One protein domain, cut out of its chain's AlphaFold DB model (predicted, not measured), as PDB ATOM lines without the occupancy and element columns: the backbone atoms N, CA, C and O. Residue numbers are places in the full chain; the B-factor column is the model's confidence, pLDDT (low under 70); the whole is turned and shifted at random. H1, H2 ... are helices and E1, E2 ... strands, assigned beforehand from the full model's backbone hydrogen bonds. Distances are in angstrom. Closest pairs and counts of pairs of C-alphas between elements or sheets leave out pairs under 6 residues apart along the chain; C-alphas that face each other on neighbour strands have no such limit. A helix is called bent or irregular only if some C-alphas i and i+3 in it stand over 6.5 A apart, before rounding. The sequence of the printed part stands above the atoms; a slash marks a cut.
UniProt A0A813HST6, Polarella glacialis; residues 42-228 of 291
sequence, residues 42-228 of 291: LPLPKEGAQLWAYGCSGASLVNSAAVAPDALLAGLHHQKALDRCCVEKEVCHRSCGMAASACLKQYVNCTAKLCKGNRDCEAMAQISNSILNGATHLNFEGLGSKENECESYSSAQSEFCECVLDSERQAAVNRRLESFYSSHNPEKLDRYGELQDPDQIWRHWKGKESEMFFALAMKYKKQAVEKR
ATOM      1  N   LEU A  42       0.810  33.617 -50.626       96.56
ATOM      2  CA  LEU A  42      -0.249  34.548 -50.988       96.56
ATOM      3  C   LEU A  42      -0.823  35.235 -49.749       96.56
ATOM      4  O   LEU A  42      -0.907  34.613 -48.685       96.56
ATOM      5  N   PRO A  43      -1.245  36.502 -49.884       97.50
ATOM      6  CA  PRO A  43      -1.819  37.241 -48.778       97.50
ATOM      7  C   PRO A  43      -3.252  36.788 -48.513       97.50
ATOM      8  O   PRO A  43      -4.076  36.709 -49.425       97.50
ATOM      9  N   LEU A  44      -3.554  36.502 -47.252       97.75
ATOM     10  CA  LEU A  44      -4.887  36.159 -46.773       97.75
ATOM     11  C   LEU A  44      -5.196  36.918 -45.473       97.75
ATOM     12  O   LEU A  44      -4.267  37.326 -44.776       97.75
ATOM     13  N   PRO A  45      -6.480  37.129 -45.125       97.50
ATOM     14  CA  PRO A  45      -6.833  37.775 -43.863       97.50
ATOM     15  C   PRO A  45      -6.264  37.003 -42.671       97.50
ATOM     16  O   PRO A  45      -6.353  35.784 -42.667       97.50
ATOM     17  N   LYS A  46      -5.730  37.668 -41.649       97.56
ATOM     18  CA  LYS A  46      -5.296  36.998 -40.414       97.56
ATOM     19  C   LYS A  46      -6.459  36.269 -39.745       97.56
ATOM     20  O   LYS A  46      -7.561  36.812 -39.634       97.56
ATOM     21  N   GLU A  47      -6.224  35.043 -39.294       93.88
ATOM     22  CA  GLU A  47      -7.228  34.285 -38.546       93.88
ATOM     23  C   GLU A  47      -7.598  34.999 -37.232       93.88
ATOM     24  O   GLU A  47      -6.735  35.488 -36.505       93.88
ATOM     25  N   GLY A  48      -8.900  35.122 -36.949       91.44
ATOM     26  CA  GLY A  48      -9.404  35.805 -35.750       91.44
ATOM     27  C   GLY A  48      -9.255  37.334 -35.744       91.44
ATOM     28  O   GLY A  48      -9.584  37.967 -34.740       91.44
ATOM     29  N   ALA A  49      -8.789  37.956 -36.832       94.19
ATOM     30  CA  ALA A  49      -8.670  39.408 -36.895       94.19
ATOM     31  C   ALA A  49     -10.050  40.087 -36.888       94.19
ATOM     32  O   ALA A  49     -10.845  39.949 -37.819       94.19
ATOM     33  N   GLN A  50     -10.320  40.867 -35.841       95.31
ATOM     34  CA  GLN A  50     -11.535  41.669 -35.733       95.31
ATOM     35  C   GLN A  50     -11.413  42.921 -36.605       95.31
ATOM     36  O   GLN A  50     -10.613  43.813 -36.319       95.31
ATOM     37  N   LEU A  51     -12.232  43.020 -37.654       96.81
ATOM     38  CA  LEU A  51     -12.304  44.232 -38.467       96.81
ATOM     39  C   LEU A  51     -12.856  45.391 -37.641       96.81
ATOM     40  O   LEU A  51     -13.809  45.240 -36.872       96.81
ATOM     41  N   TRP A  52     -12.277  46.568 -37.846       96.75
ATOM     42  CA  TRP A  52     -12.668  47.779 -37.147       96.75
ATOM     43  C   TRP A  52     -12.581  49.001 -38.065       96.75
ATOM     44  O   TRP A  52     -11.885  48.996 -39.080       96.75
ATOM     45  N   ALA A  53     -13.321  50.056 -37.733       95.88
ATOM     46  CA  ALA A  53     -13.309  51.315 -38.469       95.88
ATOM     47  C   ALA A  53     -13.578  52.495 -37.536       95.88
ATOM     48  O   ALA A  53     -14.305  52.374 -36.550       95.88
ATOM     49  N   TYR A  54     -13.039  53.658 -37.875       92.69
ATOM     50  CA  TYR A  54     -13.310  54.906 -37.172       92.69
ATOM     51  C   TYR A  54     -14.501  55.669 -37.777       92.69
ATOM     52  O   TYR A  54     -15.166  56.466 -37.103       92.69
ATOM     53  N   GLY A  55     -14.787  55.439 -39.061       92.56
ATOM     54  CA  GLY A  55     -15.732  56.232 -39.839       92.56
ATOM     55  C   GLY A  55     -15.216  57.651 -40.092       92.56
ATOM     56  O   GLY A  55     -14.009  57.908 -40.050       92.56
ATOM     57  N   CYS A  56     -16.125  58.599 -40.341       88.50
ATOM     58  CA  CYS A  56     -15.732  59.993 -40.614       88.50
ATOM     59  C   CYS A  56     -15.551  60.829 -39.330       88.50
ATOM     60  O   CYS A  56     -15.419  62.049 -39.391       88.50
ATOM     61  N   SER A  57     -15.577  60.201 -38.152       72.88
ATOM     62  CA  SER A  57     -15.608  60.880 -36.845       72.88
ATOM     63  C   SER A  57     -14.348  61.704 -36.516       72.88
ATOM     64  O   SER A  57     -14.394  62.557 -35.636       72.88
ATOM     65  N   GLY A  58     -13.252  61.526 -37.263       61.75
ATOM     66  CA  GLY A  58     -12.051  62.370 -37.182       61.75
ATOM     67  C   GLY A  58     -12.150  63.705 -37.927       61.75
ATOM     68  O   GLY A  58     -11.417  64.632 -37.602       61.75
ATOM     69  N   ALA A  59     -13.076  63.839 -38.884       56.62
ATOM     70  CA  ALA A  59     -13.227  65.064 -39.672       56.62
ATOM     71  C   ALA A  59     -13.810  66.236 -38.867       56.62
ATOM     72  O   ALA A  59     -13.581  67.386 -39.218       56.62
ATOM     73  N   SER A  60     -14.505  65.966 -37.755       51.59
ATOM     74  CA  SER A  60     -15.009  67.022 -36.864       51.59
ATOM     75  C   SER A  60     -13.909  67.771 -36.107       51.59
ATOM     76  O   SER A  60     -14.180  68.847 -35.587       51.59
ATOM     77  N   LEU A  61     -12.696  67.210 -36.008       49.09
ATOM     78  CA  LEU A  61     -11.575  67.825 -35.287       49.09
ATOM     79  C   LEU A  61     -10.726  68.746 -36.162       49.09
ATOM     80  O   LEU A  61      -9.841  69.425 -35.644       49.09
ATOM     81  N   VAL A  62     -11.003  68.812 -37.464       51.03
ATOM     82  CA  VAL A  62     -10.417  69.838 -38.317       51.03
ATOM     83  C   VAL A  62     -11.107  71.164 -37.997       51.03
ATOM     84  O   VAL A  62     -12.105  71.535 -38.605       51.03
ATOM     85  N   ASN A  63     -10.586  71.808 -36.957       44.81
ATOM     86  CA  ASN A  63     -10.763  73.189 -36.535       44.81
ATOM     87  C   ASN A  63     -11.952  73.946 -37.143       44.81
ATOM     88  O   ASN A  63     -11.856  74.582 -38.192       44.81
ATOM     89  N   SER A  64     -12.976  74.076 -36.308       43.84
ATOM     90  CA  SER A  64     -13.924  75.194 -36.233       43.84
ATOM     91  C   SER A  64     -13.304  76.610 -36.274       43.84
ATOM     92  O   SER A  64     -14.041  77.586 -36.194       43.84
ATOM     93  N   ALA A  65     -11.978  76.746 -36.395       42.19
ATOM     94  CA  ALA A  65     -11.257  78.012 -36.509       42.19
ATOM     95  C   ALA A  65     -10.793  78.358 -37.941       42.19
ATOM     96  O   ALA A  65     -10.493  79.520 -38.193       42.19
ATOM     97  N   ALA A  66     -10.723  77.396 -38.874       45.94
ATOM     98  CA  ALA A  66     -10.133  77.615 -40.209       45.94
ATOM     99  C   ALA A  66     -11.144  77.589 -41.371       45.94
ATOM    100  O   ALA A  66     -10.804  77.946 -42.496       45.94
ATOM    101  N   VAL A  67     -12.389  77.180 -41.117       50.44
ATOM    102  CA  VAL A  67     -13.444  77.081 -42.135       50.44
ATOM    103  C   VAL A  67     -14.629  77.916 -41.671       50.44
ATOM    104  O   VAL A  67     -15.013  77.836 -40.504       50.44
ATOM    105  N   ALA A  68     -15.179  78.744 -42.566       50.09
ATOM    106  CA  ALA A  68     -16.269  79.663 -42.254       50.09
ATOM    107  C   ALA A  68     -17.391  78.946 -41.465       50.09
ATOM    108  O   ALA A  68     -17.853  77.887 -41.906       50.09
ATOM    109  N   PRO A  69     -17.831  79.496 -40.316       52.78
ATOM    110  CA  PRO A  69     -18.740  78.817 -39.386       52.78
ATOM    111  C   PRO A  69     -20.056  78.367 -40.039       52.78
ATOM    112  O   PRO A  69     -20.610  77.330 -39.668       52.78
ATOM    113  N   ASP A  70     -20.505  79.079 -41.073       54.84
ATOM    114  CA  ASP A  70     -21.768  78.810 -41.764       54.84
ATOM    115  C   ASP A  70     -21.704  77.567 -42.674       54.84
ATOM    116  O   ASP A  70     -22.672  76.809 -42.760       54.84
ATOM    117  N   ALA A  71     -20.547  77.286 -43.290       51.50
ATOM    118  CA  ALA A  71     -20.340  76.080 -44.103       51.50
ATOM    119  C   ALA A  71     -20.225  74.813 -43.233       51.50
ATOM    120  O   ALA A  71     -20.599  73.711 -43.641       51.50
ATOM    121  N   LEU A  72     -19.757  74.976 -41.993       56.38
ATOM    122  CA  LEU A  72     -19.560  73.885 -41.041       56.38
ATOM    123  C   LEU A  72     -20.894  73.365 -40.475       56.38
ATOM    124  O   LEU A  72     -21.059  72.162 -40.260       56.38
ATOM    125  N   LEU A  73     -21.876  74.256 -40.295       53.91
ATOM    126  CA  LEU A  73     -23.210  73.918 -39.789       53.91
ATOM    127  C   LEU A  73     -24.074  73.161 -40.808       53.91
ATOM    128  O   LEU A  73     -24.754  72.203 -40.433       53.91
ATOM    129  N   ALA A  74     -24.004  73.511 -42.095       54.97
ATOM    130  CA  ALA A  74     -24.720  72.782 -43.147       54.97
ATOM    131  C   ALA A  74     -24.153  71.360 -43.368       54.97
ATOM    132  O   ALA A  74     -24.907  70.408 -43.584       54.97
ATOM    133  N   GLY A  75     -22.831  71.183 -43.230       54.78
ATOM    134  CA  GLY A  75     -22.149  69.894 -43.400       54.78
ATOM    135  C   GLY A  75     -22.463  68.843 -42.323       54.78
ATOM    136  O   GLY A  75     -22.420  67.638 -42.595       54.78
ATOM    137  N   LEU A  76     -22.854  69.265 -41.114       60.03
ATOM    138  CA  LEU A  76     -23.175  68.366 -39.994       60.03
ATOM    139  C   LEU A  76     -24.368  67.441 -40.285       60.03
ATOM    140  O   LEU A  76     -24.392  66.295 -39.826       60.03
ATOM    141  N   HIS A  77     -25.330  67.885 -41.100       65.06
ATOM    142  CA  HIS A  77     -26.492  67.068 -41.461       65.06
ATOM    143  C   HIS A  77     -26.120  65.851 -42.320       65.06
ATOM    144  O   HIS A  77     -26.752  64.796 -42.203       65.06
ATOM    145  N   HIS A  78     -25.060  65.948 -43.127       70.19
ATOM    146  CA  HIS A  78     -24.602  64.859 -43.995       70.19
ATOM    147  C   HIS A  78     -23.524  63.980 -43.361       70.19
ATOM    148  O   HIS A  78     -23.263  62.886 -43.863       70.19
ATOM    149  N   GLN A  79     -22.954  64.383 -42.223       76.44
ATOM    150  CA  GLN A  79     -21.871  63.647 -41.571       76.44
ATOM    151  C   GLN A  79     -22.255  62.197 -41.236       76.44
ATOM    152  O   GLN A  79     -21.494  61.271 -41.513       76.44
ATOM    153  N   LYS A  80     -23.462  61.972 -40.696       80.94
ATOM    154  CA  LYS A  80     -23.950  60.616 -40.382       80.94
ATOM    155  C   LYS A  80     -24.136  59.755 -41.631       80.94
ATOM    156  O   LYS A  80     -23.927  58.546 -41.571       80.94
ATOM    157  N   ALA A  81     -24.537  60.360 -42.747       84.50
ATOM    158  CA  ALA A  81     -24.692  59.648 -44.009       84.50
ATOM    159  C   ALA A  81     -23.321  59.288 -44.599       84.50
ATOM    160  O   ALA A  81     -23.102  58.143 -44.990       84.50
ATOM    161  N   LEU A  82     -22.383  60.239 -44.589       90.94
ATOM    162  CA  LEU A  82     -21.026  60.065 -45.102       90.94
ATOM    163  C   LEU A  82     -20.224  59.029 -44.300       90.94
ATOM    164  O   LEU A  82     -19.439  58.279 -44.881       90.94
ATOM    165  N   ASP A  83     -20.478  58.927 -42.989       92.31
ATOM    166  CA  ASP A  83     -19.862  57.939 -42.092       92.31
ATOM    167  C   ASP A  83     -19.955  56.514 -42.639       92.31
ATOM    168  O   ASP A  83     -19.003  55.738 -42.535       92.31
ATOM    169  N   ARG A  84     -21.061  56.188 -43.319       94.69
ATOM    170  CA  ARG A  84     -21.216  54.899 -43.986       94.69
ATOM    171  C   ARG A  84     -20.114  54.653 -45.020       94.69
ATOM    172  O   ARG A  84     -19.530  53.571 -44.979       94.69
ATOM    173  N   CYS A  85     -19.848  55.623 -45.895       96.31
ATOM    174  CA  CYS A  85     -18.823  55.522 -46.933       96.31
ATOM    175  C   CYS A  85     -17.417  55.474 -46.329       96.31
ATOM    176  O   CYS A  85     -16.584  54.699 -46.789       96.31
ATOM    177  N   CYS A  86     -17.158  56.250 -45.270       95.69
ATOM    178  CA  CYS A  86     -15.873  56.197 -44.568       95.69
ATOM    179  C   CYS A  86     -15.606  54.810 -43.976       95.69
ATOM    180  O   CYS A  86     -14.535  54.250 -44.191       95.69
ATOM    181  N   VAL A  87     -16.596  54.225 -43.290       96.12
ATOM    182  CA  VAL A  87     -16.463  52.864 -42.752       96.12
ATOM    183  C   VAL A  87     -16.274  51.843 -43.879       96.12
ATOM    184  O   VAL A  87     -15.440  50.959 -43.749       96.12
ATOM    185  N   GLU A  88     -17.008  51.965 -44.990       97.19
ATOM    186  CA  GLU A  88     -16.837  51.091 -46.164       97.19
ATOM    187  C   GLU A  88     -15.399  51.133 -46.705       97.19
ATOM    188  O   GLU A  88     -14.786  50.085 -46.907       97.19
ATOM    189  N   LYS A  89     -14.823  52.330 -46.856       96.56
ATOM    190  CA  LYS A  89     -13.436  52.496 -47.303       96.56
ATOM    191  C   LYS A  89     -12.430  51.903 -46.314       96.56
ATOM    192  O   LYS A  89     -11.520  51.190 -46.721       96.56
ATOM    193  N   GLU A  90     -12.598  52.166 -45.021       96.50
ATOM    194  CA  GLU A  90     -11.708  51.663 -43.969       96.50
ATOM    195  C   GLU A  90     -11.743  50.138 -43.830       96.50
ATOM    196  O   GLU A  90     -10.702  49.515 -43.621       96.50
ATOM    197  N   VAL A  91     -12.922  49.530 -43.973       98.00
ATOM    198  CA  VAL A  91     -13.077  48.069 -44.011       98.00
ATOM    199  C   VAL A  91     -12.437  47.503 -45.275       98.00
ATOM    200  O   VAL A  91     -11.787  46.464 -45.207       98.00
ATOM    201  N   CYS A  92     -12.547  48.197 -46.411       98.19
ATOM    202  CA  CYS A  92     -11.859  47.806 -47.638       98.19
ATOM    203  C   CYS A  92     -10.331  47.847 -47.472       98.19
ATOM    204  O   CYS A  92      -9.666  46.877 -47.817       98.19
ATOM    205  N   HIS A  93      -9.773  48.898 -46.856       97.19
ATOM    206  CA  HIS A  93      -8.333  48.983 -46.556       97.19
ATOM    207  C   HIS A  93      -7.847  47.850 -45.643       97.19
ATOM    208  O   HIS A  93      -6.710  47.417 -45.773       97.19
ATOM    209  N   ARG A  94      -8.696  47.362 -44.733       97.62
ATOM    210  CA  ARG A  94      -8.385  46.250 -43.814       97.62
ATOM    211  C   ARG A  94      -8.751  44.875 -44.372       97.62
ATOM    212  O   ARG A  94      -8.453  43.857 -43.763       97.62
ATOM    213  N   SER A  95      -9.404  44.822 -45.528       97.56
ATOM    214  CA  SER A  95      -9.698  43.566 -46.209       97.56
ATOM    215  C   SER A  95      -8.455  43.147 -46.980       97.56
ATOM    216  O   SER A  95      -8.066  43.788 -47.960       97.56
ATOM    217  N   CYS A  96      -7.797  42.096 -46.500       98.06
ATOM    218  CA  CYS A  96      -6.513  41.678 -47.041       98.06
ATOM    219  C   CYS A  96      -6.573  41.394 -48.552       98.06
ATOM    220  O   CYS A  96      -7.470  40.694 -49.024       98.06
ATOM    221  N   GLY A  97      -5.618  41.944 -49.305       96.12
ATOM    222  CA  GLY A  97      -5.502  41.767 -50.753       96.12
ATOM    223  C   GLY A  97      -6.432  42.658 -51.588       96.12
ATOM    224  O   GLY A  97      -6.445  42.540 -52.812       96.12
ATOM    225  N   MET A  98      -7.214  43.549 -50.971       97.31
ATOM    226  CA  MET A  98      -7.969  44.571 -51.702       97.31
ATOM    227  C   MET A  98      -7.039  45.679 -52.199       97.31
ATOM    228  O   MET A  98      -6.239  46.205 -51.432       97.31
ATOM    229  N   ALA A  99      -7.175  46.094 -53.460       96.38
ATOM    230  CA  ALA A  99      -6.414  47.220 -54.001       96.38
ATOM    231  C   ALA A  99      -6.902  48.566 -53.441       96.38
ATOM    232  O   ALA A  99      -8.108  48.830 -53.425       96.38
ATOM    233  N   ALA A 100      -5.978  49.466 -53.090       95.19
ATOM    234  CA  ALA A 100      -6.312  50.822 -52.638       95.19
ATOM    235  C   ALA A 100      -7.192  51.578 -53.653       95.19
ATOM    236  O   ALA A 100      -8.165  52.237 -53.284       95.19
ATOM    237  N   SER A 101      -6.908  51.418 -54.949       94.12
ATOM    238  CA  SER A 101      -7.691  52.006 -56.043       94.12
ATOM    239  C   SER A 101      -9.131  51.477 -56.093       94.12
ATOM    240  O   SER A 101     -10.064  52.246 -56.333       94.12
ATOM    241  N   ALA A 102      -9.344  50.188 -55.805       95.56
ATOM    242  CA  ALA A 102     -10.678  49.604 -55.702       95.56
ATOM    243  C   ALA A 102     -11.443  50.184 -54.502       95.56
ATOM    244  O   ALA A 102     -12.608  50.560 -54.645       95.56
ATOM    245  N   CYS A 103     -10.774  50.339 -53.356       96.56
ATOM    246  CA  CYS A 103     -11.351  50.962 -52.167       96.56
ATOM    247  C   CYS A 103     -11.727  52.431 -52.400       96.56
ATOM    248  O   CYS A 103     -12.838  52.843 -52.057       96.56
ATOM    249  N   LEU A 104     -10.856  53.216 -53.049       94.19
ATOM    250  CA  LEU A 104     -11.167  54.602 -53.397       94.19
ATOM    251  C   LEU A 104     -12.335  54.684 -54.384       94.19
ATOM    252  O   LEU A 104     -13.242  55.490 -54.196       94.19
ATOM    253  N   LYS A 105     -12.364  53.826 -55.408       94.75
ATOM    254  CA  LYS A 105     -13.474  53.784 -56.369       94.75
ATOM    255  C   LYS A 105     -14.811  53.505 -55.679       94.75
ATOM    256  O   LYS A 105     -15.810  54.151 -55.994       94.75
ATOM    257  N   GLN A 106     -14.849  52.566 -54.734       95.12
ATOM    258  CA  GLN A 106     -16.053  52.293 -53.944       95.12
ATOM    259  C   GLN A 106     -16.456  53.495 -53.087       95.12
ATOM    260  O   GLN A 106     -17.633  53.855 -53.072       95.12
ATOM    261  N   TYR A 107     -15.486  54.145 -52.439       95.31
ATOM    262  CA  TYR A 107     -15.717  55.359 -51.666       95.31
ATOM    263  C   TYR A 107     -16.339  56.464 -52.524       95.31
ATOM    264  O   TYR A 107     -17.418  56.943 -52.193       95.31
ATOM    265  N   VAL A 108     -15.724  56.800 -53.662       94.12
ATOM    266  CA  VAL A 108     -16.211  57.840 -54.582       94.12
ATOM    267  C   VAL A 108     -17.616  57.519 -55.096       94.12
ATOM    268  O   VAL A 108     -18.484  58.385 -55.122       94.12
ATOM    269  N   ASN A 109     -17.891  56.258 -55.435       95.06
ATOM    270  CA  ASN A 109     -19.233  55.846 -55.844       95.06
ATOM    271  C   ASN A 109     -20.260  55.975 -54.710       95.06
ATOM    272  O   ASN A 109     -21.421  56.308 -54.957       95.06
ATOM    273  N   CYS A 110     -19.860  55.673 -53.474       96.12
ATOM    274  CA  CYS A 110     -20.711  55.817 -52.298       96.12
ATOM    275  C   CYS A 110     -21.025  57.296 -52.038       96.12
ATOM    276  O   CYS A 110     -22.195  57.659 -51.900       96.12
ATOM    277  N   THR A 111     -20.010  58.161 -52.047       94.50
ATOM    278  CA  THR A 111     -20.179  59.592 -51.780       94.50
ATOM    279  C   THR A 111     -20.934  60.298 -52.898       94.50
ATOM    280  O   THR A 111     -21.841  61.061 -52.591       94.50
ATOM    281  N   ALA A 112     -20.699  59.970 -54.171       93.88
ATOM    282  CA  ALA A 112     -21.462  60.523 -55.294       93.88
ATOM    283  C   ALA A 112     -22.971  60.235 -55.170       93.88
ATOM    284  O   ALA A 112     -23.805  61.126 -55.349       93.88
ATOM    285  N   LYS A 113     -23.339  59.002 -54.787       94.62
ATOM    286  CA  LYS A 113     -24.743  58.613 -54.554       94.62
ATOM    287  C   LYS A 113     -25.379  59.355 -53.379       94.62
ATOM    288  O   LYS A 113     -26.576  59.643 -53.425       94.62
ATOM    289  N   LEU A 114     -24.608  59.622 -52.325       93.62
ATOM    290  CA  LEU A 114     -25.092  60.327 -51.138       93.62
ATOM    291  C   LEU A 114     -25.189  61.840 -51.356       93.62
ATOM    292  O   LEU A 114     -26.202  62.430 -50.992       93.62
ATOM    293  N   CYS A 115     -24.160  62.447 -51.945       90.69
ATOM    294  CA  CYS A 115     -24.048  63.892 -52.094       90.69
ATOM    295  C   CYS A 115     -24.902  64.439 -53.238       90.69
ATOM    296  O   CYS A 115     -25.365  65.570 -53.139       90.69
ATOM    297  N   LYS A 116     -25.156  63.654 -54.297       92.94
ATOM    298  CA  LYS A 116     -26.022  64.047 -55.427       92.94
ATOM    299  C   LYS A 116     -25.679  65.434 -56.011       92.94
ATOM    300  O   LYS A 116     -26.584  66.193 -56.347       92.94
ATOM    301  N   GLY A 117     -24.392  65.781 -56.103       88.75
ATOM    302  CA  GLY A 117     -23.932  67.082 -56.610       88.75
ATOM    303  C   GLY A 117     -23.931  68.225 -55.588       88.75
ATOM    304  O   GLY A 117     -23.668  69.371 -55.954       88.75
ATOM    305  N   ASN A 118     -24.253  67.968 -54.314       88.50
ATOM    306  CA  ASN A 118     -24.118  68.967 -53.258       88.50
ATOM    307  C   ASN A 118     -22.629  69.231 -52.978       88.50
ATOM    308  O   ASN A 118     -21.925  68.357 -52.465       88.50
ATOM    309  N   ARG A 119     -22.179  70.454 -53.283       87.19
ATOM    310  CA  ARG A 119     -20.773  70.869 -53.164       87.19
ATOM    311  C   ARG A 119     -20.228  70.764 -51.742       87.19
ATOM    312  O   ARG A 119     -19.088  70.342 -51.578       87.19
ATOM    313  N   ASP A 120     -21.025  71.083 -50.726       84.50
ATOM    314  CA  ASP A 120     -20.586  71.018 -49.326       84.50
ATOM    315  C   ASP A 120     -20.372  69.565 -48.885       84.50
ATOM    316  O   ASP A 120     -19.374  69.228 -48.248       84.50
ATOM    317  N   CYS A 121     -21.274  68.664 -49.283       87.50
ATOM    318  CA  CYS A 121     -21.133  67.229 -49.050       87.50
ATOM    319  C   CYS A 121     -19.908  66.654 -49.774       87.50
ATOM    320  O   CYS A 121     -19.166  65.863 -49.192       87.50
ATOM    321  N   GLU A 122     -19.673  67.059 -51.025       89.38
ATOM    322  CA  GLU A 122     -18.509  66.632 -51.808       89.38
ATOM    323  C   GLU A 122     -17.198  67.140 -51.203       89.38
ATOM    324  O   GLU A 122     -16.255  66.360 -51.066       89.38
ATOM    325  N   ALA A 123     -17.149  68.396 -50.758       86.38
ATOM    326  CA  ALA A 123     -16.001  68.948 -50.046       86.38
ATOM    327  C   ALA A 123     -15.726  68.175 -48.744       86.38
ATOM    328  O   ALA A 123     -14.594  67.768 -48.479       86.38
ATOM    329  N   MET A 124     -16.767  67.867 -47.962       85.50
ATOM    330  CA  MET A 124     -16.634  67.054 -46.747       85.50
ATOM    331  C   MET A 124     -16.189  65.616 -47.037       85.50
ATOM    332  O   MET A 124     -15.418  65.041 -46.262       85.50
ATOM    333  N   ALA A 125     -16.636  65.028 -48.148       89.88
ATOM    334  CA  ALA A 125     -16.157  63.735 -48.625       89.88
ATOM    335  C   ALA A 125     -14.668  63.787 -48.996       89.88
ATOM    336  O   ALA A 125     -13.915  62.897 -48.611       89.88
ATOM    337  N   GLN A 126     -14.213  64.839 -49.678       87.50
ATOM    338  CA  GLN A 126     -12.792  65.018 -49.991       87.50
ATOM    339  C   GLN A 126     -11.944  65.142 -48.723       87.50
ATOM    340  O   GLN A 126     -10.979  64.400 -48.563       87.50
ATOM    341  N   ILE A 127     -12.344  66.001 -47.779       85.75
ATOM    342  CA  ILE A 127     -11.636  66.174 -46.500       85.75
ATOM    343  C   ILE A 127     -11.588  64.850 -45.730       85.75
ATOM    344  O   ILE A 127     -10.530  64.432 -45.256       85.75
ATOM    345  N   SER A 128     -12.721  64.149 -45.649       87.62
ATOM    346  CA  SER A 128     -12.790  62.843 -44.992       87.62
ATOM    347  C   SER A 128     -11.864  61.834 -45.670       87.62
ATOM    348  O   SER A 128     -11.158  61.102 -44.985       87.62
ATOM    349  N   ASN A 129     -11.820  61.807 -47.003       89.88
ATOM    350  CA  ASN A 129     -10.937  60.931 -47.765       89.88
ATOM    351  C   ASN A 129      -9.455  61.168 -47.442       89.88
ATOM    352  O   ASN A 129      -8.731  60.188 -47.260       89.88
ATOM    353  N   SER A 130      -9.033  62.431 -47.335       85.06
ATOM    354  CA  SER A 130      -7.660  62.806 -46.979       85.06
ATOM    355  C   SER A 130      -7.295  62.340 -45.570       85.06
ATOM    356  O   SER A 130      -6.265  61.697 -45.380       85.06
ATOM    357  N   ILE A 131      -8.177  62.561 -44.590       84.62
ATOM    358  CA  ILE A 131      -7.970  62.093 -43.208       84.62
ATOM    359  C   ILE A 131      -7.881  60.564 -43.155       84.62
ATOM    360  O   ILE A 131      -7.039  60.005 -42.455       84.62
ATOM    361  N   LEU A 132      -8.735  59.870 -43.915       86.62
ATOM    362  CA  LEU A 132      -8.701  58.411 -44.025       86.62
ATOM    363  C   LEU A 132      -7.413  57.878 -44.661       86.62
ATOM    364  O   LEU A 132      -7.098  56.713 -44.453       86.62
ATOM    365  N   ASN A 133      -6.693  58.694 -45.429       85.69
ATOM    366  CA  ASN A 133      -5.407  58.328 -46.016       85.69
ATOM    367  C   ASN A 133      -4.218  58.662 -45.103       85.69
ATOM    368  O   ASN A 133      -3.088  58.456 -45.514       85.69
ATOM    369  N   GLY A 134      -4.452  59.129 -43.872       76.62
ATOM    370  CA  GLY A 134      -3.374  59.451 -42.935       76.62
ATOM    371  C   GLY A 134      -2.944  60.916 -42.951       76.62
ATOM    372  O   GLY A 134      -1.961  61.253 -42.306       76.62
ATOM    373  N   ALA A 135      -3.688  61.815 -43.611       67.38
ATOM    374  CA  ALA A 135      -3.457  63.249 -43.454       67.38
ATOM    375  C   ALA A 135      -3.812  63.673 -42.014       67.38
ATOM    376  O   ALA A 135      -4.969  63.955 -41.695       67.38
ATOM    377  N   THR A 136      -2.814  63.668 -41.129       56.19
ATOM    378  CA  THR A 136      -2.906  64.114 -39.729       56.19
ATOM    379  C   THR A 136      -2.887  65.634 -39.613       56.19
ATOM    380  O   THR A 136      -3.485  66.190 -38.693       56.19
ATOM    381  N   HIS A 137      -2.285  66.307 -40.595       52.94
ATOM    382  CA  HIS A 137      -2.249  67.755 -40.707       52.94
ATOM    383  C   HIS A 137      -2.832  68.162 -42.056       52.94
ATOM    384  O   HIS A 137      -2.288  67.830 -43.108       52.94
ATOM    385  N   LEU A 138      -3.930  68.922 -42.038       50.16
ATOM    386  CA  LEU A 138      -4.320  69.724 -43.195       50.16
ATOM    387  C   LEU A 138      -3.369  70.925 -43.293       50.16
ATOM    388  O   LEU A 138      -3.792  72.070 -43.145       50.16
ATOM    389  N   ASN A 139      -2.074  70.675 -43.491       45.62
ATOM    390  CA  ASN A 139      -1.158  71.726 -43.905       45.62
ATOM    391  C   ASN A 139      -1.566  72.103 -45.326       45.62
ATOM    392  O   ASN A 139      -1.199  71.456 -46.302       45.62
ATOM    393  N   PHE A 140      -2.406  73.131 -45.418       46.09
ATOM    394  CA  PHE A 140      -2.988  73.618 -46.665       46.09
ATOM    395  C   PHE A 140      -1.909  74.082 -47.662       46.09
ATOM    396  O   PHE A 140      -2.162  74.155 -48.860       46.09
ATOM    397  N   GLU A 141      -0.692  74.344 -47.174       41.62
ATOM    398  CA  GLU A 141       0.458  74.793 -47.967       41.62
ATOM    399  C   GLU A 141       1.292  73.651 -48.570       41.62
ATOM    400  O   GLU A 141       2.192  73.901 -49.367       41.62
ATOM    401  N   GLY A 142       0.972  72.391 -48.264       42.31
ATOM    402  CA  GLY A 142       1.660  71.238 -48.832       42.31
ATOM    403  C   GLY A 142       0.734  70.039 -48.896       42.31
ATOM    404  O   GLY A 142       0.660  69.261 -47.949       42.31
ATOM    405  N   LEU A 143       0.041  69.880 -50.028       44.59
ATOM    406  CA  LEU A 143      -0.485  68.581 -50.453       44.59
ATOM    407  C   LEU A 143       0.629  67.550 -50.236       44.59
ATOM    408  O   LEU A 143       1.686  67.660 -50.857       44.59
ATOM    409  N   GLY A 144       0.413  66.646 -49.276       47.66
ATOM    410  CA  GLY A 144       1.431  65.733 -48.766       47.66
ATOM    411  C   GLY A 144       2.166  64.998 -49.882       47.66
ATOM    412  O   GLY A 144       1.632  64.795 -50.975       47.66
ATOM    413  N   SER A 145       3.407  64.594 -49.612       54.94
ATOM    414  CA  SER A 145       4.127  63.715 -50.529       54.94
ATOM    415  C   SER A 145       3.250  62.497 -50.851       54.94
ATOM    416  O   SER A 145       2.551  61.965 -49.985       54.94
ATOM    417  N   LYS A 146       3.282  62.042 -52.111       62.53
ATOM    418  CA  LYS A 146       2.537  60.852 -52.574       62.53
ATOM    419  C   LYS A 146       2.801  59.607 -51.711       62.53
ATOM    420  O   LYS A 146       2.002  58.678 -51.714       62.53
ATOM    421  N   GLU A 147       3.913  59.595 -50.980       61.25
ATOM    422  CA  GLU A 147       4.309  58.539 -50.048       61.25
ATOM    423  C   GLU A 147       3.341  58.412 -48.861       61.25
ATOM    424  O   GLU A 147       2.983  57.293 -48.490       61.25
ATOM    425  N   ASN A 148       2.814  59.526 -48.344       71.44
ATOM    426  CA  ASN A 148       1.913  59.508 -47.188       71.44
ATOM    427  C   ASN A 148       0.499  59.021 -47.550       71.44
ATOM    428  O   ASN A 148      -0.199  58.473 -46.704       71.44
ATOM    429  N   GLU A 149       0.066  59.149 -48.813       78.81
ATOM    430  CA  GLU A 149      -1.282  58.728 -49.239       78.81
ATOM    431  C   GLU A 149      -1.523  57.221 -49.083       78.81
ATOM    432  O   GLU A 149      -2.666  56.777 -48.928       78.81
ATOM    433  N   CYS A 150      -0.447  56.435 -49.132       89.88
ATOM    434  CA  CYS A 150      -0.496  54.984 -49.056       89.88
ATOM    435  C   CYS A 150      -0.185  54.443 -47.663       89.88
ATOM    436  O   CYS A 150      -0.407  53.257 -47.433       89.88
ATOM    437  N   GLU A 151       0.278  55.271 -46.727       89.12
ATOM    438  CA  GLU A 151       0.688  54.827 -45.395       89.12
ATOM    439  C   GLU A 151      -0.468  54.152 -44.648       89.12
ATOM    440  O   GLU A 151      -0.347  53.007 -44.208       89.12
ATOM    441  N   SER A 152      -1.637  54.804 -44.589       89.94
ATOM    442  CA  SER A 152      -2.806  54.228 -43.915       89.94
ATOM    443  C   SER A 152      -3.277  52.925 -44.568       89.94
ATOM    444  O   SER A 152      -3.727  52.015 -43.868       89.94
ATOM    445  N   TYR A 153      -3.175  52.818 -45.895       94.88
ATOM    446  CA  TYR A 153      -3.523  51.598 -46.621       94.88
ATOM    447  C   TYR A 153      -2.521  50.471 -46.336       94.88
ATOM    448  O   TYR A 153      -2.929  49.377 -45.954       94.88
ATOM    449  N   SER A 154      -1.223  50.742 -46.470       94.88
ATOM    450  CA  SER A 154      -0.150  49.770 -46.246       94.88
ATOM    451  C   SER A 154      -0.132  49.274 -44.802       94.88
ATOM    452  O   SER A 154      -0.033  48.071 -44.568       94.88
ATOM    453  N   SER A 155      -0.313  50.182 -43.837       94.50
ATOM    454  CA  SER A 155      -0.443  49.848 -42.418       94.50
ATOM    455  C   SER A 155      -1.633  48.911 -42.185       94.50
ATOM    456  O   SER A 155      -1.451  47.818 -41.650       94.50
ATOM    457  N   ALA A 156      -2.818  49.257 -42.704       96.06
ATOM    458  CA  ALA A 156      -4.009  48.417 -42.593       96.06
ATOM    459  C   ALA A 156      -3.824  47.036 -43.247       96.06
ATOM    460  O   ALA A 156      -4.211  46.025 -42.665       96.06
ATOM    461  N   GLN A 157      -3.201  46.956 -44.425       97.75
ATOM    462  CA  GLN A 157      -2.911  45.665 -45.047       97.75
ATOM    463  C   GLN A 157      -1.927  44.850 -44.196       97.75
ATOM    464  O   GLN A 157      -2.183  43.680 -43.955       97.75
ATOM    465  N   SER A 158      -0.855  45.444 -43.667       97.00
ATOM    466  CA  SER A 158       0.105  44.725 -42.810       97.00
ATOM    467  C   SER A 158      -0.495  44.239 -41.479       97.00
ATOM    468  O   SER A 158      -0.151  43.164 -40.974       97.00
ATOM    469  N   GLU A 159      -1.441  45.000 -40.923       96.94
ATOM    470  CA  GLU A 159      -2.163  44.642 -39.703       96.94
ATOM    471  C   GLU A 159      -3.080  43.437 -39.947       96.94
ATOM    472  O   GLU A 159      -3.114  42.532 -39.114       96.94
ATOM    473  N   PHE A 160      -3.759  43.377 -41.098       97.88
ATOM    474  CA  PHE A 160      -4.813  42.394 -41.370       97.88
ATOM    475  C   PHE A 160      -4.433  41.263 -42.325       97.88
ATOM    476  O   PHE A 160      -5.187  40.297 -42.426       97.88
ATOM    477  N   CYS A 161      -3.299  41.344 -43.014       98.31
ATOM    478  CA  CYS A 161      -2.808  40.297 -43.904       98.31
ATOM    479  C   CYS A 161      -1.762  39.414 -43.236       98.31
ATOM    480  O   CYS A 161      -0.851  39.890 -42.564       98.31
ATOM    481  N   GLU A 162      -1.834  38.124 -43.523       98.00
ATOM    482  CA  GLU A 162      -0.744  37.175 -43.336       98.00
ATOM    483  C   GLU A 162      -0.438  36.450 -44.641       98.00
ATOM    484  O   GLU A 162      -1.291  36.322 -45.520       98.00
ATOM    485  N   CYS A 163       0.795  35.974 -44.762       98.31
ATOM    486  CA  CYS A 163       1.227  35.205 -45.913       98.31
ATOM    487  C   CYS A 163       1.058  33.713 -45.634       98.31
ATOM    488  O   CYS A 163       1.547  33.200 -44.632       98.31
ATOM    489  N   VAL A 164       0.355  33.026 -46.530       98.00
ATOM    490  CA  VAL A 164       0.104  31.581 -46.457       98.00
ATOM    491  C   VAL A 164       0.671  30.920 -47.701       98.00
ATOM    492  O   VAL A 164       0.622  31.504 -48.782       98.00
ATOM    493  N   LEU A 165       1.203  29.704 -47.568       98.38
ATOM    494  CA  LEU A 165       1.673  28.918 -48.709       98.38
ATOM    495  C   LEU A 165       0.551  28.723 -49.735       98.38
ATOM    496  O   LEU A 165      -0.585  28.416 -49.375       98.38
ATOM    497  N   ASP A 166       0.872  28.853 -51.023       97.00
ATOM    498  CA  ASP A 166      -0.117  28.698 -52.100       97.00
ATOM    499  C   ASP A 166      -0.797  27.315 -52.061       97.00
ATOM    500  O   ASP A 166      -2.015  27.207 -52.211       97.00
ATOM    501  N   SER A 167      -0.041  26.268 -51.709       97.62
ATOM    502  CA  SER A 167      -0.556  24.904 -51.518       97.62
ATOM    503  C   SER A 167      -1.603  24.779 -50.405       97.62
ATOM    504  O   SER A 167      -2.414  23.857 -50.426       97.62
ATOM    505  N   GLU A 168      -1.608  25.695 -49.437       97.75
ATOM    506  CA  GLU A 168      -2.520  25.693 -48.288       97.75
ATOM    507  C   GLU A 168      -3.637  26.733 -48.418       97.75
ATOM    508  O   GLU A 168      -4.551  26.773 -47.588       97.75
ATOM    509  N   ARG A 169      -3.602  27.565 -49.467       95.69
ATOM    510  CA  ARG A 169      -4.491  28.717 -49.640       95.69
ATOM    511  C   ARG A 169      -5.961  28.337 -49.500       95.69
ATOM    512  O   ARG A 169      -6.669  28.951 -48.708       95.69
ATOM    513  N   GLN A 170      -6.427  27.333 -50.246       96.56
ATOM    514  CA  GLN A 170      -7.847  26.963 -50.256       96.56
ATOM    515  C   GLN A 170      -8.320  26.483 -48.879       96.56
ATOM    516  O   GLN A 170      -9.371  26.909 -48.408       96.56
ATOM    517  N   ALA A 171      -7.526  25.643 -48.212       97.25
ATOM    518  CA  ALA A 171      -7.840  25.160 -46.872       97.25
ATOM    519  C   ALA A 171      -7.869  26.316 -45.858       97.25
ATOM    520  O   ALA A 171      -8.795  26.414 -45.056       97.25
ATOM    521  N   ALA A 172      -6.904  27.236 -45.928       97.94
ATOM    522  CA  ALA A 172      -6.848  28.400 -45.051       97.94
ATOM    523  C   ALA A 172      -8.000  29.390 -45.301       97.94
ATOM    524  O   ALA A 172      -8.495  30.013 -44.365       97.94
ATOM    525  N   VAL A 173      -8.447  29.560 -46.550       97.62
ATOM    526  CA  VAL A 173      -9.639  30.366 -46.858       97.62
ATOM    527  C   VAL A 173     -10.898  29.697 -46.298       97.62
ATOM    528  O   VAL A 173     -11.700  30.391 -45.674       97.62
ATOM    529  N   ASN A 174     -11.060  28.378 -46.473       97.56
ATOM    530  CA  ASN A 174     -12.208  27.639 -45.939       97.56
ATOM    531  C   ASN A 174     -12.302  27.792 -44.418       97.56
ATOM    532  O   ASN A 174     -13.334  28.251 -43.940       97.56
ATOM    533  N   ARG A 175     -11.206  27.548 -43.682       97.75
ATOM    534  CA  ARG A 175     -11.177  27.696 -42.215       97.75
ATOM    535  C   ARG A 175     -11.596  29.088 -41.752       97.75
ATOM    536  O   ARG A 175     -12.377  29.234 -40.817       97.75
ATOM    537  N   ARG A 176     -11.120  30.140 -42.425       97.44
ATOM    538  CA  ARG A 176     -11.496  31.525 -42.090       97.44
ATOM    539  C   ARG A 176     -12.958  31.815 -42.399       97.44
ATOM    540  O   ARG A 176     -13.602  32.546 -41.653       97.44
ATOM    541  N   LEU A 177     -13.483  31.253 -43.482       97.56
ATOM    542  CA  LEU A 177     -14.888  31.393 -43.838       97.56
ATOM    543  C   LEU A 177     -15.799  30.632 -42.864       97.56
ATOM    544  O   LEU A 177     -16.834  31.159 -42.465       97.56
ATOM    545  N   GLU A 178     -15.393  29.439 -42.440       97.81
ATOM    546  CA  GLU A 178     -16.059  28.639 -41.406       97.81
ATOM    547  C   GLU A 178     -16.053  29.372 -40.065       97.81
ATOM    548  O   GLU A 178     -17.108  29.568 -39.463       97.81
ATOM    549  N   SER A 179     -14.895  29.891 -39.651       97.06
ATOM    550  CA  SER A 179     -14.754  30.722 -38.454       97.06
ATOM    551  C   SER A 179     -15.672  31.950 -38.512       97.06
ATOM    552  O   SER A 179     -16.454  32.194 -37.588       97.06
ATOM    553  N   PHE A 180     -15.700  32.657 -39.647       97.06
ATOM    554  CA  PHE A 180     -16.595  33.794 -39.858       97.06
ATOM    555  C   PHE A 180     -18.078  33.399 -39.752       97.06
ATOM    556  O   PHE A 180     -18.860  34.065 -39.068       97.06
ATOM    557  N   TYR A 181     -18.492  32.311 -40.408       97.56
ATOM    558  CA  TYR A 181     -19.884  31.866 -40.371       97.56
ATOM    559  C   TYR A 181     -20.297  31.310 -39.016       97.56
ATOM    560  O   TYR A 181     -21.421  31.578 -38.603       97.56
ATOM    561  N   SER A 182     -19.414  30.646 -38.273       97.25
ATOM    562  CA  SER A 182     -19.745  30.166 -36.927       97.25
ATOM    563  C   SER A 182     -20.184  31.311 -36.003       97.25
ATOM    564  O   SER A 182     -21.100  31.140 -35.201       97.25
ATOM    565  N   SER A 183     -19.610  32.506 -36.192       96.31
ATOM    566  CA  SER A 183     -19.916  33.705 -35.403       96.31
ATOM    567  C   SER A 183     -21.102  34.523 -35.931       96.31
ATOM    568  O   SER A 183     -21.809  35.160 -35.150       96.31
ATOM    569  N   HIS A 184     -21.330  34.546 -37.250       96.00
ATOM    570  CA  HIS A 184     -22.281  35.487 -37.868       96.00
ATOM    571  C   HIS A 184     -23.450  34.834 -38.608       96.00
ATOM    572  O   HIS A 184     -24.501  35.461 -38.755       96.00
ATOM    573  N   ASN A 185     -23.279  33.611 -39.107       96.75
ATOM    574  CA  ASN A 185     -24.330  32.860 -39.778       96.75
ATOM    575  C   ASN A 185     -24.062  31.336 -39.748       96.75
ATOM    576  O   ASN A 185     -23.646  30.767 -40.764       96.75
ATOM    577  N   PRO A 186     -24.321  30.667 -38.609       97.56
ATOM    578  CA  PRO A 186     -24.030  29.244 -38.447       97.56
ATOM    579  C   PRO A 186     -24.900  28.350 -39.341       97.56
ATOM    580  O   PRO A 186     -24.557  27.199 -39.563       97.56
ATOM    581  N   GLU A 187     -25.989  28.870 -39.923       97.06
ATOM    582  CA  GLU A 187     -26.854  28.117 -40.846       97.06
ATOM    583  C   GLU A 187     -26.153  27.759 -42.168       97.06
ATOM    584  O   GLU A 187     -26.635  26.914 -42.918       97.06
ATOM    585  N   LYS A 188     -25.021  28.415 -42.465       96.88
ATOM    586  CA  LYS A 188     -24.149  28.116 -43.609       96.88
ATOM    587  C   LYS A 188     -23.170  26.976 -43.345       96.88
ATOM    588  O   LYS A 188     -22.478  26.564 -44.278       96.88
ATOM    589  N   LEU A 189     -23.128  26.487 -42.109       97.88
ATOM    590  CA  LEU A 189     -22.291  25.378 -41.686       97.88
ATOM    591  C   LEU A 189     -23.130  24.126 -41.475       97.88
ATOM    592  O   LEU A 189     -24.312  24.193 -41.130       97.88
ATOM    593  N   ASP A 190     -22.540  22.973 -41.735       97.44
ATOM    594  CA  ASP A 190     -23.154  21.690 -41.448       97.44
ATOM    595  C   ASP A 190     -23.031  21.337 -39.950       97.44
ATOM    596  O   ASP A 190     -22.626  22.144 -39.112       97.44
ATOM    597  N   ARG A 191     -23.399  20.106 -39.584       96.88
ATOM    598  CA  ARG A 191     -23.333  19.643 -38.187       96.88
ATOM    599  C   ARG A 191     -21.908  19.479 -37.642       96.88
ATOM    600  O   ARG A 191     -21.762  19.288 -36.438       96.88
ATOM    601  N   TYR A 192     -20.898  19.481 -38.507       97.25
ATOM    602  CA  TYR A 192     -19.484  19.363 -38.160       97.25
ATOM    603  C   TYR A 192     -18.781  20.726 -38.128       97.25
ATOM    604  O   TYR A 192     -17.632  20.801 -37.701       97.25
ATOM    605  N   GLY A 193     -19.478  21.802 -38.510       97.06
ATOM    606  CA  GLY A 193     -18.908  23.144 -38.604       97.06
ATOM    607  C   GLY A 193     -18.238  23.427 -39.950       97.06
ATOM    608  O   GLY A 193     -17.581  24.457 -40.081       97.06
ATOM    609  N   GLU A 194     -18.417  22.555 -40.943       97.69
ATOM    610  CA  GLU A 194     -17.871  22.710 -42.292       97.69
ATOM    611  C   GLU A 194     -18.866  23.445 -43.199       97.69
ATOM    612  O   GLU A 194     -20.069  23.488 -42.935       97.69
ATOM    613  N   LEU A 195     -18.394  24.039 -44.296       97.19
ATOM    614  CA  LEU A 195     -19.267  24.723 -45.262       97.19
ATOM    615  C   LEU A 195     -20.267  23.741 -45.908       97.19
ATOM    616  O   LEU A 195     -19.846  22.755 -46.504       97.19
ATOM    617  N   GLN A 196     -21.576  24.039 -45.885       95.56
ATOM    618  CA  GLN A 196     -22.596  23.141 -46.473       95.56
ATOM    619  C   GLN A 196     -22.481  22.982 -48.002       95.56
ATOM    620  O   GLN A 196     -22.689  21.890 -48.521       95.56
ATOM    621  N   ASP A 197     -22.157  24.060 -48.728       94.00
ATOM    622  CA  ASP A 197     -22.139  24.095 -50.202       94.00
ATOM    623  C   ASP A 197     -20.874  24.800 -50.747       94.00
ATOM    624  O   ASP A 197     -20.970  25.857 -51.393       94.00
ATOM    625  N   PRO A 198     -19.663  24.260 -50.509       95.25
ATOM    626  CA  PRO A 198     -18.416  24.926 -50.888       95.25
ATOM    627  C   PRO A 198     -18.341  25.185 -52.400       95.25
ATOM    628  O   PRO A 198     -17.960  26.276 -52.822       95.25
ATOM    629  N   ASP A 199     -18.810  24.254 -53.234       96.44
ATOM    630  CA  ASP A 199     -18.800  24.402 -54.696       96.44
ATOM    631  C   ASP A 199     -19.621  25.599 -55.189       96.44
ATOM    632  O   ASP A 199     -19.303  26.218 -56.208       96.44
ATOM    633  N   GLN A 200     -20.712  25.956 -54.506       95.38
ATOM    634  CA  GLN A 200     -21.490  27.139 -54.870       95.38
ATOM    635  C   GLN A 200     -20.730  28.426 -54.547       95.38
ATOM    636  O   GLN A 200     -20.744  29.359 -55.356       95.38
ATOM    637  N   ILE A 201     -20.051  28.464 -53.400       95.50
ATOM    638  CA  ILE A 201     -19.240  29.604 -52.968       95.50
ATOM    639  C   ILE A 201     -18.088  29.804 -53.958       95.50
ATOM    640  O   ILE A 201     -17.946  30.886 -54.535       95.50
ATOM    641  N   TRP A 202     -17.328  28.745 -54.250       96.31
ATOM    642  CA  TRP A 202     -16.139  28.831 -55.100       96.31
ATOM    643  C   TRP A 202     -16.456  29.084 -56.571       96.31
ATOM    644  O   TRP A 202     -15.674  29.747 -57.248       96.31
ATOM    645  N   ARG A 203     -17.635  28.689 -57.068       96.81
ATOM    646  CA  ARG A 203     -18.089  29.098 -58.411       96.81
ATOM    647  C   ARG A 203     -18.166  30.616 -58.595       96.81
ATOM    648  O   ARG A 203     -17.973  31.085 -59.712       96.81
ATOM    649  N   HIS A 204     -18.440  31.372 -57.533       95.31
ATOM    650  CA  HIS A 204     -18.581  32.831 -57.600       95.31
ATOM    651  C   HIS A 204     -17.314  33.570 -57.162       95.31
ATOM    652  O   HIS A 204     -17.001  34.625 -57.714       95.31
ATOM    653  N   TRP A 205     -16.600  33.021 -56.176       97.12
ATOM    654  CA  TRP A 205     -15.543  33.735 -55.459       97.12
ATOM    655  C   TRP A 205     -14.124  33.219 -55.706       97.12
ATOM    656  O   TRP A 205     -13.181  33.810 -55.186       97.12
ATOM    657  N   LYS A 206     -13.934  32.156 -56.499       96.19
ATOM    658  CA  LYS A 206     -12.590  31.661 -56.836       96.19
ATOM    659  C   LYS A 206     -11.766  32.752 -57.526       96.19
ATOM    660  O   LYS A 206     -12.174  33.288 -58.556       96.19
ATOM    661  N   GLY A 207     -10.605  33.065 -56.954       95.25
ATOM    662  CA  GLY A 207      -9.726  34.152 -57.390       95.25
ATOM    663  C   GLY A 207     -10.179  35.556 -56.972       95.25
ATOM    664  O   GLY A 207      -9.535  36.528 -57.353       95.25
ATOM    665  N   LYS A 208     -11.276  35.672 -56.215       97.00
ATOM    666  CA  LYS A 208     -11.858  36.924 -55.702       97.00
ATOM    667  C   LYS A 208     -12.088  36.850 -54.193       97.00
ATOM    668  O   LYS A 208     -13.059  37.391 -53.665       97.00
ATOM    669  N   GLU A 209     -11.226  36.136 -53.483       96.62
ATOM    670  CA  GLU A 209     -11.409  35.852 -52.063       96.62
ATOM    671  C   GLU A 209     -11.349  37.133 -51.218       96.62
ATOM    672  O   GLU A 209     -12.116  37.272 -50.268       96.62
ATOM    673  N   SER A 210     -10.515  38.110 -51.591       96.94
ATOM    674  CA  SER A 210     -10.469  39.428 -50.936       96.94
ATOM    675  C   SER A 210     -11.804  40.176 -51.056       96.94
ATOM    676  O   SER A 210     -12.339  40.666 -50.058       96.94
ATOM    677  N   GLU A 211     -12.399  40.184 -52.255       97.38
ATOM    678  CA  GLU A 211     -13.728  40.757 -52.499       97.38
ATOM    679  C   GLU A 211     -14.820  40.011 -51.715       97.38
ATOM    680  O   GLU A 211     -15.747  40.644 -51.207       97.38
ATOM    681  N   MET A 212     -14.701  38.684 -51.575       97.81
ATOM    682  CA  MET A 212     -15.627  37.858 -50.792       97.81
ATOM    683  C   MET A 212     -15.624  38.267 -49.318       97.81
ATOM    684  O   MET A 212     -16.688  38.534 -48.756       97.81
ATOM    685  N   PHE A 213     -14.447  38.339 -48.689       97.94
ATOM    686  CA  PHE A 213     -14.333  38.726 -47.279       97.94
ATOM    687  C   PHE A 213     -14.802  40.161 -47.046       97.94
ATOM    688  O   PHE A 213     -15.535  40.412 -46.089       97.94
ATOM    689  N   PHE A 214     -14.480  41.082 -47.957       97.88
ATOM    690  CA  PHE A 214     -15.014  42.439 -47.905       97.88
ATOM    691  C   PHE A 214     -16.551  42.452 -47.993       97.88
ATOM    692  O   PHE A 214     -17.224  43.080 -47.172       97.88
ATOM    693  N   ALA A 215     -17.138  41.720 -48.946       97.69
ATOM    694  CA  ALA A 215     -18.588  41.638 -49.109       97.69
ATOM    695  C   ALA A 215     -19.279  41.031 -47.875       97.69
ATOM    696  O   ALA A 215     -20.344  41.505 -47.471       97.69
ATOM    697  N   LEU A 216     -18.672  40.021 -47.246       97.38
ATOM    698  CA  LEU A 216     -19.152  39.434 -45.994       97.38
ATOM    699  C   LEU A 216     -19.090  40.438 -44.842       97.38
ATOM    700  O   LEU A 216     -20.105  40.648 -44.173       97.38
ATOM    701  N   ALA A 217     -17.957  41.119 -44.659       97.50
ATOM    702  CA  ALA A 217     -17.811  42.165 -43.650       97.50
ATOM    703  C   ALA A 217     -18.873  43.259 -43.823       97.50
ATOM    704  O   ALA A 217     -19.483  43.704 -42.852       97.50
ATOM    705  N   MET A 218     -19.172  43.641 -45.066       97.19
ATOM    706  CA  MET A 218     -20.204  44.628 -45.364       97.19
ATOM    707  C   MET A 218     -21.629  44.111 -45.150       97.19
ATOM    708  O   MET A 218     -22.474  44.852 -44.638       97.19
ATOM    709  N   LYS A 219     -21.906  42.846 -45.482       97.00
ATOM    710  CA  LYS A 219     -23.205  42.205 -45.231       97.00
ATOM    711  C   LYS A 219     -23.514  42.139 -43.734       97.00
ATOM    712  O   LYS A 219     -24.631  42.458 -43.331       97.00
ATOM    713  N   TYR A 220     -22.524  41.781 -42.919       97.00
ATOM    714  CA  TYR A 220     -22.652  41.646 -41.465       97.00
ATOM    715  C   TYR A 220     -22.072  42.850 -40.708       97.00
ATOM    716  O   TYR A 220     -21.733  42.734 -39.536       97.00
ATOM    717  N   LYS A 221     -21.998  44.031 -41.339       95.88
ATOM    718  CA  LYS A 221     -21.301  45.230 -40.826       95.88
ATOM    719  C   LYS A 221     -21.581  45.557 -39.358       95.88
ATOM    720  O   LYS A 221     -20.681  45.972 -38.646       95.88
ATOM    721  N   LYS A 222     -22.827  45.393 -38.902       95.31
ATOM    722  CA  LYS A 222     -23.228  45.707 -37.518       95.31
ATOM    723  C   LYS A 222     -22.594  44.784 -36.468       95.31
ATOM    724  O   LYS A 222     -22.536  45.173 -35.311       95.31
ATOM    725  N   GLN A 223     -22.200  43.577 -36.864       96.19
ATOM    726  CA  GLN A 223     -21.652  42.533 -35.992       96.19
ATOM    727  C   GLN A 223     -20.162  42.299 -36.270       96.19
ATOM    728  O   GLN A 223     -19.403  42.055 -35.346       96.19
ATOM    729  N   ALA A 224     -19.755  42.378 -37.539       96.50
ATOM    730  CA  ALA A 224     -18.409  42.048 -37.998       96.50
ATOM    731  C   ALA A 224     -17.439  43.240 -37.994       96.50
ATOM    732  O   ALA A 224     -16.240  43.029 -38.138       96.50
ATOM    733  N   VAL A 225     -17.924  44.482 -37.865       97.69
ATOM    734  CA  VAL A 225     -17.077  45.683 -37.883       97.69
ATOM    735  C   VAL A 225     -17.245  46.458 -36.585       97.69
ATOM    736  O   VAL A 225     -18.293  47.050 -36.324       97.69
ATOM    737  N   GLU A 226     -16.183  46.498 -35.789       96.62
ATOM    738  CA  GLU A 226     -16.133  47.284 -34.564       96.62
ATOM    739  C   GLU A 226     -15.955  48.770 -34.905       96.62
ATOM    740  O   GLU A 226     -14.976  49.170 -35.544       96.62
ATOM    741  N   LYS A 227     -16.890  49.621 -34.471       94.62
ATOM    742  CA  LYS A 227     -16.723  51.068 -34.616       94.62
ATOM    743  C   LYS A 227     -15.897  51.608 -33.452       94.62
ATOM    744  O   LYS A 227     -16.387  51.675 -32.328       94.62
ATOM    745  N   ARG A 228     -14.668  52.030 -33.735       92.88
ATOM    746  CA  ARG A 228     -13.751  52.611 -32.750       92.88
ATOM    747  C   ARG A 228     -13.805  54.132 -32.785       92.88
ATOM    748  O   ARG A 228     -14.173  54.741 -33.789       92.88
TER     749      ARG A 228
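AT A GLANCE: This is residues 42 to 228 of the 291 residues of a protein of Polarella glacialis (UniProt A0A813HST6). An elongated, mostly helical model has the three-helix bundle of H1b, H2 and H3 in one half and a looser group of H5, H6 and H7 in the other, where H5 and H7 run side by side and H6 lies across the line of H7. H1b runs through the middle, with H4 meeting it at residues 93 to 94 of H1b, and there are two small two-stranded sheets: E2 with E4 packs on residues 83 to 94 of H1b, and E1 with E3 lies near residues 155 to 160 of H4 and residues 166 to 176 of H5; residues 65 to 70 stick out at the end where H1a lies. The printed part has 187 residues with eight named helices and four named strands, in the order E1 E2 H1 H2 H3 H4 E3 H5 H6 H7 H8 E4; E1 and E3 are antiparallel, E2 and E4 parallel. The whole is compact, with a radius of gyration of the C-alphas of 18.7 A, and spans 60 by 32 by 26 A.

IN THESE COORDINATES: Find C-alpha 42 at (-0.249, 34.548, -50.988); there E1 begins, residues 42 to 45, and E2 follows at residues 51 to 53. H1, residues 69 to 94, was assigned as one helix by its hydrogen bonds, but it is bent: C-alphas 77 and 80 are 7.0 A apart. Its arms are H1a, residues 69 to 77, 14.2 A long, and H1b, residues 80 to 94, 21.5 A, about perpendicular at 74 degrees. Look next for H2 at residues 100 to 115, 22.0 A, and H3 at residues 119 to 132, 19.6 A. H4, residues 148 to 160, 19.3 A, is irregular, with C-alphas 149 and 152 7.1 A apart. E3 is residues 161 to 165, and H5 starts at C-alpha 166 at (-0.117, 28.698, -52.100) and runs to residue 184, 27.2 A; it too is irregular, with C-alphas 167 and 170 7.7 A apart. H6 is residues 198 to 205, H7 residues 209 to 219, 15.0 A, H8 residues 221 to 224, and E4 residues 225 to 227, ending at (-16.723, 51.068, -34.616).

HOW THE PARTS SIT: Begin with the bundle, three helices up and down, each running against the one before it. H1b and H2 form a helical hairpin and touch at Lys 89 and Cys 103, their closest C-alphas, 5.5 A apart, at a shallow tilt of 10 degrees. H2 and H3 form another, closest at the C-alphas of Cys 115 and Cys 121, 5.4 A. H3 touches H1a with residues 120 to 124 alone, about perpendicular at 81 degrees, the closest C-alphas being Gly 75 and Asp 120, 6.2 A. H1b touches H4 with residues 93 to 94 alone, at a steep tilt of 67 degrees, C-alphas 94 and 156 being closest at 5.0 A. H1b touches H7 with residues 88 to 92 alone, closest at the C-alphas of Cys 92 and Phe 214, 6.2 A. H5 and H7 are close but not clearly touching, closest at C-alphas 173 and 209, 7.8 A, as are H6 and H7, at C-alphas 205 and 212, 6.2 A, and H8 and H7, at C-alphas 224 and 217, 5.7 A. Between E1 and E3, N 42 and O 164 are 2.8 A apart, within hydrogen-bond range; between E2 and E4, N 53 and O 226 are 2.9 A apart, also within range. Every O i to N i+4 pair is within range in H2, H3 and H7; the figures are 9 of 11 in H1b, 7 of 9 in H4, 13 of 15 in H5, 3 of 4 in H6, and 2 of 5 in H1a, beside 1 of 6 O i to N i+3 pairs, while H8 is too short for an O i to N i+4 pair.

THE WHOLE: The two C-alphas farthest apart, those of Glu 141 and Arg 191, are 60.9 A from each other. The printed part has no cut, and its long links are E2 to H1, H3 to H4 and H5 to H6. Look at the B-factor column for low confidence: residues 58 to 77 and 135 to 147 are under 70, while the mean of the printed part is 86.7.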